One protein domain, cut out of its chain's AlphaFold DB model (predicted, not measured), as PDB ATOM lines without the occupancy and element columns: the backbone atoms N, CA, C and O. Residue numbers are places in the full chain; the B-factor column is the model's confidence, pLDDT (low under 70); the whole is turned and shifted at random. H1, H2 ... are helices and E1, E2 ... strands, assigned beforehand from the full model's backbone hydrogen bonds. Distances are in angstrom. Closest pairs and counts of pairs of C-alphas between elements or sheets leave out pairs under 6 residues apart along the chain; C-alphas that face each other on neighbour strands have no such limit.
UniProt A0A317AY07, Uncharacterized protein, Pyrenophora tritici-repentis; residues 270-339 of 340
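What this domain is: This is residues 270 to 339 of the 340 residues of an uncharacterized protein of Pyrenophora tritici-repentis (UniProt A0A317AY07). An extended chain has a free tail, residues 270 to 285, at one end and a two-stranded hairpin, E1 and E2, reaching toward the other; between them the short helix H1 packs on the first turns of a long helix, H2. H2 runs off to one side of the line of tail and hairpin, and its residues 330 to 338 stick out. The printed part has 70 residues, with two named helices and two named strands in the order H1, E1, E2, H2, a mixed class with an antiparallel sheet of order E1 - E2. It is extended, with a radius of gyration of the C-alphas of 18.5 A and spans of 63 by 31 by 22 A, the tail making much of the length.

Where its parts are: Residues 270 to 285 hold no named element. H1, residues 286 to 291, begins at C-alpha 286 (28.532, 192.072, 10.911). E1, residues 295 to 300, is 16.1 A long, and E2, residues 310 to 315, is 15.8 A long. H2, residues 318 to 338, is 30.4 A long and ends at C-alpha 338 (14.587, 207.181, 12.251).

How they stand to each other: H1 touches H2 at residues 321 to 325 of H2 alone; the closest C-alphas, those of Arg 291 and Gln 321, are 6.1 A apart. Their lines stand at a shallow tilt of 32 degrees, opposite ways. E1 and E2 form a hairpin, antiparallel at 150 degrees, with N 297 and O 313 at 2.8 A and N 311 and O 299 at 3.0 A, within hydrogen-bond range. H1 and E2 are apart. In H1 and H2 every O i to N i+4 pair is within hydrogen-bond range.

The domain as a whole: The C-alphas farthest apart, of Pro 272 and Asp 305, are 63.9 A apart. The printed part has no cut and no long link. The pLDDT is under 70 at residues 270 to 281, 301 to 310 and 338 to 339.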
ATOM      1  N   ALA A 270      54.346 198.665  19.504       65.44
ATOM      2  CA  ALA A 270      53.394 199.648  19.019       65.44
ATOM      3  C   ALA A 270      52.976 199.297  17.588       65.44
ATOM      4  O   ALA A 270      53.767 198.811  16.780       65.44
ATOM      5  N   CYS A 271      51.710 199.545  17.272       62.59
ATOM      6  CA  CYS A 271      51.240 199.423  15.903       62.59
ATOM      7  C   CYS A 271      51.926 200.488  15.020       62.59
ATOM      8  O   CYS A 271      51.870 201.666  15.384       62.59
ATOM      9  N   PRO A 272      52.522 200.116  13.869       63.38
ATOM     10  CA  PRO A 272      53.272 201.046  13.023       63.38
ATOM     11  C   PRO A 272      52.391 202.078  12.299       63.38
ATOM     12  O   PRO A 272      52.897 203.115  11.882       63.38
ATOM     13  N   MET A 273      51.086 201.818  12.145       64.06
ATOM     14  CA  MET A 273      50.163 202.681  11.395       64.06
ATOM     15  C   MET A 273      49.118 203.363  12.288       64.06
ATOM     16  O   MET A 273      48.671 202.801  13.295       64.06
ATOM     17  N   ALA A 274      48.696 204.566  11.878       61.91
ATOM     18  CA  ALA A 274      47.622 205.340  12.506       61.91
ATOM     19  C   ALA A 274      46.245 204.661  12.403       61.91
ATOM     20  O   ALA A 274      45.383 204.936  13.233       61.91
ATOM     21  N   ASP A 275      46.084 203.688  11.506       62.72
ATOM     22  CA  ASP A 275      44.835 202.939  11.336       62.72
ATOM     23  C   ASP A 275      44.799 201.649  12.167       62.72
ATOM     24  O   ASP A 275      43.739 201.236  12.624       62.72
ATOM     25  N   GLY A 276      45.953 201.091  12.546       63.88
ATOM     26  CA  GLY A 276      46.034 199.837  13.305       63.88
ATOM     27  C   GLY A 276      46.697 198.707  12.514       63.88
ATOM     28  O   GLY A 276      47.095 198.883  11.364       63.88
ATOM     29  N   TRP A 277      46.833 197.536  13.143       62.69
ATOM     30  CA  TRP A 277      46.973 196.287  12.397       62.69
ATOM     31  C   TRP A 277      45.632 196.011  11.723       62.69
ATOM     32  O   TRP A 277      44.597 196.329  12.311       62.69
ATOM     33  N   ALA A 278      45.642 195.420  10.526       61.03
ATOM     34  CA  ALA A 278      44.408 194.970   9.889       61.03
ATOM     35  C   ALA A 278      43.593 194.138  10.895       61.03
ATOM     36  O   ALA A 278      44.143 193.240  11.547       61.03
ATOM     37  N   GLU A 279      42.309 194.467  11.061       58.31
ATOM     38  CA  GLU A 279      41.415 193.732  11.952       58.31
ATOM     39  C   GLU A 279      41.165 192.340  11.368       58.31
ATOM     40  O   GLU A 279      40.245 192.109  10.598       58.31
ATOM     41  N   THR A 280      42.019 191.393  11.735       65.62
ATOM     42  CA  THR A 280      41.904 189.988  11.315       65.62
ATOM     43  C   THR A 280      40.953 189.190  12.197       65.62
ATOM     44  O   THR A 280      40.691 188.024  11.917       65.62
ATOM     45  N   SER A 281      40.442 189.794  13.276       69.06
ATOM     46  CA  SER A 281      39.444 189.165  14.137       69.06
ATOM     47  C   SER A 281      38.036 189.211  13.558       69.06
ATOM     48  O   SER A 281      37.187 188.515  14.103       69.06
ATOM     49  N   PHE A 282      37.784 190.046  12.535       71.62
ATOM     50  CA  PHE A 282      36.451 190.277  11.960       71.62
ATOM     51  C   PHE A 282      35.385 190.558  13.035       71.62
ATOM     52  O   PHE A 282      34.203 190.288  12.866       71.62
ATOM     53  N   LYS A 283      35.805 191.094  14.189       71.50
ATOM     54  CA  LYS A 283      34.937 191.240  15.360       71.50
ATOM     55  C   LYS A 283      33.900 192.324  15.098       71.50
ATOM     56  O   LYS A 283      32.785 192.219  15.594       71.50
ATOM     57  N   ASN A 284      34.270 193.345  14.335       72.62
ATOM     58  CA  ASN A 284      33.364 194.402  13.905       72.62
ATOM     59  C   ASN A 284      32.687 194.110  12.552       72.62
ATOM     60  O   ASN A 284      31.938 194.951  12.068       72.62
ATOM     61  N   ASP A 285      32.943 192.951  11.939       81.50
ATOM     62  CA  ASP A 285      32.319 192.552  10.678       81.50
ATOM     63  C   ASP A 285      30.979 191.862  10.973       81.50
ATOM     64  O   ASP A 285      30.921 190.791  11.585       81.50
ATOM     65  N   LEU A 286      29.886 192.531  10.617       79.69
ATOM     66  CA  LEU A 286      28.532 192.072  10.911       79.69
ATOM     67  C   LEU A 286      28.206 190.767  10.171       79.69
ATOM     68  O   LEU A 286      27.686 189.840  10.795       79.69
ATOM     69  N   ASP A 287      28.576 190.669   8.894       81.56
ATOM     70  CA  ASP A 287      28.364 189.474   8.073       81.56
ATOM     71  C   ASP A 287      29.115 188.280   8.676       81.56
ATOM     72  O   ASP A 287      28.526 187.229   8.944       81.56
ATOM     73  N   TYR A 288      30.387 188.479   9.031       82.00
ATOM     74  CA  TYR A 288      31.196 187.436   9.659       82.00
ATOM     75  C   TYR A 288      30.598 186.934  10.982       82.00
ATOM     76  O   TYR A 288      30.538 185.726  11.221       82.00
ATOM     77  N   ASN A 289      30.135 187.839  11.851       81.81
ATOM     78  CA  ASN A 289      29.568 187.463  13.147       81.81
ATOM     79  C   ASN A 289      28.214 186.750  13.017       81.81
ATOM     80  O   ASN A 289      27.962 185.777  13.731       81.81
ATOM     81  N   ILE A 290      27.342 187.207  12.112       82.44
ATOM     82  CA  ILE A 290      26.027 186.591  11.892       82.44
ATOM     83  C   ILE A 290      26.194 185.168  11.354       82.44
ATOM     84  O   ILE A 290      25.543 184.248  11.851       82.44
ATOM     85  N   ARG A 291      27.127 184.947  10.421       81.69
ATOM     86  CA  ARG A 291      27.396 183.615   9.850       81.69
ATOM     87  C   ARG A 291      27.940 182.600  10.862       81.69
ATOM     88  O   ARG A 291      27.812 181.396  10.650       81.69
ATOM     89  N   GLN A 292      28.522 183.053  11.973       81.12
ATOM     90  CA  GLN A 292      28.954 182.177  13.072       81.12
ATOM     91  C   GLN A 292      27.823 181.790  14.032       81.12
ATOM     92  O   GLN A 292      27.999 180.895  14.866       81.12
ATOM     93  N   CYS A 293      26.671 182.456  13.950       80.38
ATOM     94  CA  CYS A 293      25.548 182.194  14.835       80.38
ATOM     95  C   CYS A 293      24.785 180.934  14.409       80.38
ATOM     96  O   CYS A 293      24.587 180.648  13.230       80.38
ATOM     97  N   ARG A 294      24.296 180.185  15.402       83.25
ATOM     98  CA  ARG A 294      23.355 179.085  15.173       83.25
ATOM     99  C   ARG A 294      21.970 179.676  14.922       83.25
ATOM    100  O   ARG A 294      21.413 180.306  15.819       83.25
ATOM    101  N   LEU A 295      21.425 179.463  13.726       84.19
ATOM    102  CA  LEU A 295      20.110 179.973  13.348       84.19
ATOM    103  C   LEU A 295      19.016 178.978  13.717       84.19
ATOM    104  O   LEU A 295      19.069 177.807  13.338       84.19
ATOM    105  N   LEU A 296      18.024 179.458  14.465       86.69
ATOM    106  CA  LEU A 296      16.881 178.673  14.915       86.69
ATOM    107  C   LEU A 296      15.607 179.331  14.391       86.69
ATOM    108  O   LEU A 296      15.279 180.448  14.791       86.69
ATOM    109  N   LEU A 297      14.873 178.634  13.526       83.25
ATOM    110  CA  LEU A 297      13.519 179.043  13.181       83.25
ATOM    111  C   LEU A 297      12.566 178.478  14.224       83.25
ATOM    112  O   LEU A 297      12.454 177.261  14.370       83.25
ATOM    113  N   CYS A 298      11.904 179.373  14.945       81.31
ATOM    114  CA  CYS A 298      10.939 179.018  15.971       81.31
ATOM    115  C   CYS A 298       9.528 179.129  15.391       81.31
ATOM    116  O   CYS A 298       9.076 180.230  15.087       81.31
ATOM    117  N   ASP A 299       8.838 177.997  15.270       79.25
ATOM    118  CA  ASP A 299       7.442 177.935  14.856       79.25
ATOM    119  C   ASP A 299       6.565 177.724  16.093       79.25
ATOM    120  O   ASP A 299       6.699 176.742  16.837       79.25
ATOM    121  N   ARG A 300       5.642 178.663  16.316       70.31
ATOM    122  CA  ARG A 300       4.573 178.506  17.303       70.31
ATOM    123  C   ARG A 300       3.491 177.637  16.675       70.31
ATOM    124  O   ARG A 300       2.916 178.033  15.664       70.31
ATOM    125  N   ASN A 301       3.215 176.471  17.257       64.12
ATOM    126  CA  ASN A 301       2.177 175.588  16.740       64.12
ATOM    127  C   ASN A 301       0.797 176.252  16.941       64.12
ATOM    128  O   ASN A 301       0.396 176.465  18.083       64.12
ATOM    129  N   PRO A 302       0.053 176.597  15.873       59.38
ATOM    130  CA  PRO A 302      -1.226 177.295  16.004       59.38
ATOM    131  C   PRO A 302      -2.375 176.381  16.461       59.38
ATOM    132  O   PRO A 302      -3.496 176.854  16.610       59.38
ATOM    133  N   SER A 303      -2.126 175.076  16.631       61.50
ATOM    134  CA  SER A 303      -3.153 174.055  16.891       61.50
ATOM    135  C   SER A 303      -3.138 173.459  18.303       61.50
ATOM    136  O   SER A 303      -3.976 172.614  18.611       61.50
ATOM    137  N   SER A 304      -2.214 173.884  19.166       56.56
ATOM    138  CA  SER A 304      -2.187 173.498  20.577       56.56
ATOM    139  C   SER A 304      -2.704 174.652  21.436       56.56
ATOM    140  O   SER A 304      -2.071 175.702  21.484       56.56
ATOM    141  N   ASP A 305      -3.808 174.439  22.157       57.50
ATOM    142  CA  ASP A 305      -4.345 175.373  23.168       57.50
ATOM    143  C   ASP A 305      -3.403 175.562  24.384       57.50
ATOM    144  O   ASP A 305      -3.693 176.320  25.306       57.50
ATOM    145  N   GLU A 306      -2.249 174.889  24.394       58.88
ATOM    146  CA  GLU A 306      -1.152 175.143  25.324       58.88
ATOM    147  C   GLU A 306      -0.278 176.276  24.766       58.88
ATOM    148  O   GLU A 306       0.485 176.084  23.817       58.88
ATOM    149  N   GLU A 307      -0.370 177.469  25.359       55.75
ATOM    150  CA  GLU A 307       0.330 178.697  24.938       55.75
ATOM    151  C   GLU A 307       1.877 178.603  24.919       55.75
ATOM    152  O   GLU A 307       2.541 179.558  24.511       55.75
ATOM    153  N   GLU A 308       2.460 177.464  25.304       55.78
ATOM    154  CA  GLU A 308       3.884 177.304  25.616       55.78
ATOM    155  C   GLU A 308       4.667 176.349  24.694       55.78
ATOM    156  O   GLU A 308       5.888 176.250  24.822       55.78
ATOM    157  N   GLN A 309       4.038 175.671  23.724       57.81
ATOM    158  CA  GLN A 309       4.780 174.788  22.809       57.81
ATOM    159  C   GLN A 309       5.368 175.553  21.612       57.81
ATOM    160  O   GLN A 309       4.824 175.572  20.505       57.81
ATOM    161  N   VAL A 310       6.527 176.180  21.836       69.69
ATOM    162  CA  VAL A 310       7.397 176.676  20.759       69.69
ATOM    163  C   VAL A 310       8.252 175.519  20.253       69.69
ATOM    164  O   VAL A 310       9.097 174.989  20.975       69.69
ATOM    165  N   THR A 311       8.045 175.127  18.998       76.25
ATOM    166  CA  THR A 311       8.937 174.186  18.311       76.25
ATOM    167  C   THR A 311      10.032 174.960  17.593       76.25
ATOM    168  O   THR A 311       9.791 176.063  17.107       76.25
ATOM    169  N   TYR A 312      11.245 174.411  17.525       82.06
ATOM    170  CA  TYR A 312      12.330 175.028  16.768       82.06
ATOM    171  C   TYR A 312      12.942 174.039  15.782       82.06
ATOM    172  O   TYR A 312      13.025 172.838  16.049       82.06
ATOM    173  N   ARG A 313      13.403 174.563  14.646       83.44
ATOM    174  CA  ARG A 313      14.257 173.851  13.695       83.44
ATOM    175  C   ARG A 313      15.533 174.639  13.445       83.44
ATOM    176  O   ARG A 313      15.513 175.864  13.359       83.44
ATOM    177  N   GLU A 314      16.640 173.925  13.331       86.56
ATOM    178  CA  GLU A 314      17.933 174.512  12.989       86.56
ATOM    179  C   GLU A 314      17.945 174.840  11.496       86.56
ATOM    180  O   GLU A 314      17.538 174.008  10.680       86.56
ATOM    181  N   LEU A 315      18.447 176.017  11.138       82.94
ATOM    182  CA  LEU A 315      18.760 176.360   9.757       82.94
ATOM    183  C   LEU A 315      20.281 176.302   9.585       82.94
ATOM    184  O   LEU A 315      21.027 176.940  10.330       82.94
ATOM    185  N   HIS A 316      20.735 175.494   8.631       79.38
ATOM    186  CA  HIS A 316      22.158 175.268   8.347       79.38
ATOM    187  C   HIS A 316      22.557 175.710   6.934       79.38
ATOM    188  O   HIS A 316      23.718 175.575   6.559       79.38
ATOM    189  N   ASP A 317      21.603 176.183   6.136       85.00
ATOM    190  CA  ASP A 317      21.816 176.597   4.755       85.00
ATOM    191  C   ASP A 317      22.322 178.042   4.654       85.00
ATOM    192  O   ASP A 317      21.918 178.923   5.413       85.00
ATOM    193  N   GLU A 318      23.194 178.281   3.672       82.12
ATOM    194  CA  GLU A 318      23.779 179.601   3.400       82.12
ATOM    195  C   GLU A 318      22.704 180.632   3.022       82.12
ATOM    196  O   GLU A 318      22.784 181.780   3.442       82.12
ATOM    197  N   ALA A 319      21.637 180.208   2.335       85.75
ATOM    198  CA  ALA A 319      20.546 181.093   1.927       85.75
ATOM    199  C   ALA A 319      19.801 181.712   3.124       85.75
ATOM    200  O   ALA A 319      19.466 182.895   3.103       85.75
ATOM    201  N   SER A 320      19.562 180.936   4.184       84.19
ATOM    202  CA  SER A 320      18.957 181.438   5.423       84.19
ATOM    203  C   SER A 320      19.875 182.404   6.175       84.19
ATOM    204  O   SER A 320      19.389 183.346   6.802       84.19
ATOM    205  N   GLN A 321      21.194 182.196   6.107       83.56
ATOM    206  CA  GLN A 321      22.171 183.125   6.677       83.56
ATOM    207  C   GLN A 321      22.212 184.438   5.892       83.56
ATOM    208  O   GLN A 321      22.131 185.500   6.503       83.56
ATOM    209  N   ASP A 322      22.251 184.369   4.561       86.81
ATOM    210  CA  ASP A 322      22.238 185.542   3.683       86.81
ATOM    211  C   ASP A 322      20.955 186.366   3.865       86.81
ATOM    212  O   ASP A 322      21.004 187.593   3.953       86.81
ATOM    213  N   LEU A 323      19.802 185.699   4.000       87.38
ATOM    214  CA  LEU A 323      18.531 186.363   4.286       87.38
ATOM    215  C   LEU A 323      18.564 187.097   5.632       87.38
ATOM    216  O   LEU A 323      18.074 188.219   5.728       87.38
ATOM    217  N   LEU A 324      19.132 186.484   6.674       86.06
ATOM    218  CA  LEU A 324      19.244 187.133   7.978       86.06
ATOM    219  C   LEU A 324      20.169 188.352   7.927       86.06
ATOM    220  O   LEU A 324      19.828 189.378   8.511       86.06
ATOM    221  N   VAL A 325      21.310 188.251   7.240       87.38
ATOM    222  CA  VAL A 325      22.223 189.387   7.045       87.38
ATOM    223  C   VAL A 325      21.477 190.536   6.366       87.38
ATOM    224  O   VAL A 325      21.448 191.634   6.917       87.38
ATOM    225  N   ALA A 326      20.768 190.263   5.267       88.56
ATOM    226  CA  ALA A 326      19.985 191.271   4.555       88.56
ATOM    227  C   ALA A 326      18.899 191.920   5.436       88.56
ATOM    228  O   ALA A 326      18.737 193.139   5.422       88.56
ATOM    229  N   LEU A 327      18.179 191.132   6.244       88.12
ATOM    230  CA  LEU A 327      17.159 191.652   7.165       88.12
ATOM    231  C   LEU A 327      17.757 192.538   8.264       88.12
ATOM    232  O   LEU A 327      17.147 193.530   8.662       88.12
ATOM    233  N   VAL A 328      18.937 192.183   8.781       86.94
ATOM    234  CA  VAL A 328      19.632 192.980   9.800       86.94
ATOM    235  C   VAL A 328      20.169 194.275   9.197       86.94
ATOM    236  O   VAL A 328      20.019 195.324   9.819       86.94
ATOM    237  N   GLU A 329      20.749 194.227   7.997       88.50
ATOM    238  CA  GLU A 329      21.202 195.418   7.268       88.50
ATOM    239  C   GLU A 329      20.037 196.373   6.991       88.50
ATOM    240  O   GLU A 329      20.109 197.547   7.348       88.50
ATOM    241  N   GLU A 330      18.915 195.862   6.473       90.50
ATOM    242  CA  GLU A 330      17.703 196.653   6.243       90.50
ATOM    243  C   GLU A 330      17.174 197.279   7.546       90.50
ATOM    244  O   GLU A 330      16.775 198.447   7.583       90.50
ATOM    245  N   TRP A 331      17.180 196.526   8.648       87.75
ATOM    246  CA  TRP A 331      16.756 197.034   9.949       87.75
ATOM    247  C   TRP A 331      17.680 198.136  10.484       87.75
ATOM    248  O   TRP A 331      17.188 199.145  10.996       87.75
ATOM    249  N   LEU A 332      18.999 197.980  10.340       85.19
ATOM    250  CA  LEU A 332      19.985 198.989  10.735       85.19
ATOM    251  C   LEU A 332      19.845 200.267   9.898       85.19
ATOM    252  O   LEU A 332      19.787 201.357  10.467       85.19
ATOM    253  N   GLU A 333      19.688 200.147   8.578       88.06
ATOM    254  CA  GLU A 333      19.426 201.294   7.701       88.06
ATOM    255  C   GLU A 333      18.145 202.041   8.100       88.06
ATOM    256  O   GLU A 333      18.090 203.274   8.093       88.06
ATOM    257  N   ASN A 334      17.098 201.302   8.472       86.75
ATOM    258  CA  ASN A 334      15.833 201.886   8.906       86.75
ATOM    259  C   ASN A 334      15.941 202.581  10.271       86.75
ATOM    260  O   ASN A 334      15.312 203.623  10.473       86.75
ATOM    261  N   LEU A 335      16.754 202.060  11.194       81.06
ATOM    262  CA  LEU A 335      17.047 202.720  12.468       81.06
ATOM    263  C   LEU A 335      17.798 204.037  12.269       81.06
ATOM    264  O   LEU A 335      17.411 205.043  12.862       81.06
ATOM    265  N   GLU A 336      18.816 204.052  11.407       76.62
ATOM    266  CA  GLU A 336      19.600 205.257  11.114       76.62
ATOM    267  C   GLU A 336      18.740 206.366  10.491       76.62
ATOM    268  O   GLU A 336      18.898 207.547  10.822       76.62
ATOM    269  N   ARG A 337      17.761 205.991   9.656       72.44
ATOM    270  CA  ARG A 337      16.769 206.914   9.079       72.44
ATOM    271  C   ARG A 337      15.765 207.461  10.097       72.44
ATOM    272  O   ARG A 337      15.238 208.546   9.881       72.44
ATOM    273  N   CYS A 338      15.500 206.742  11.187       62.34
ATOM    274  CA  CYS A 338      14.587 207.181  12.251       62.34
ATOM    275  C   CYS A 338      15.270 208.036  13.333       62.34
ATOM    276  O   CYS A 338      14.585 208.585  14.194       62.34
ATOM    277  N   SER A 339      16.601 208.141  13.316       53.28
ATOM    278  CA  SER A 339      17.400 208.872  14.312       53.28
ATOM    279  C   SER A 339      17.788 210.313  13.924       53.28
ATOM    280  O   SER A 339      18.764 210.836  14.462       53.28
TER     281      SER A 339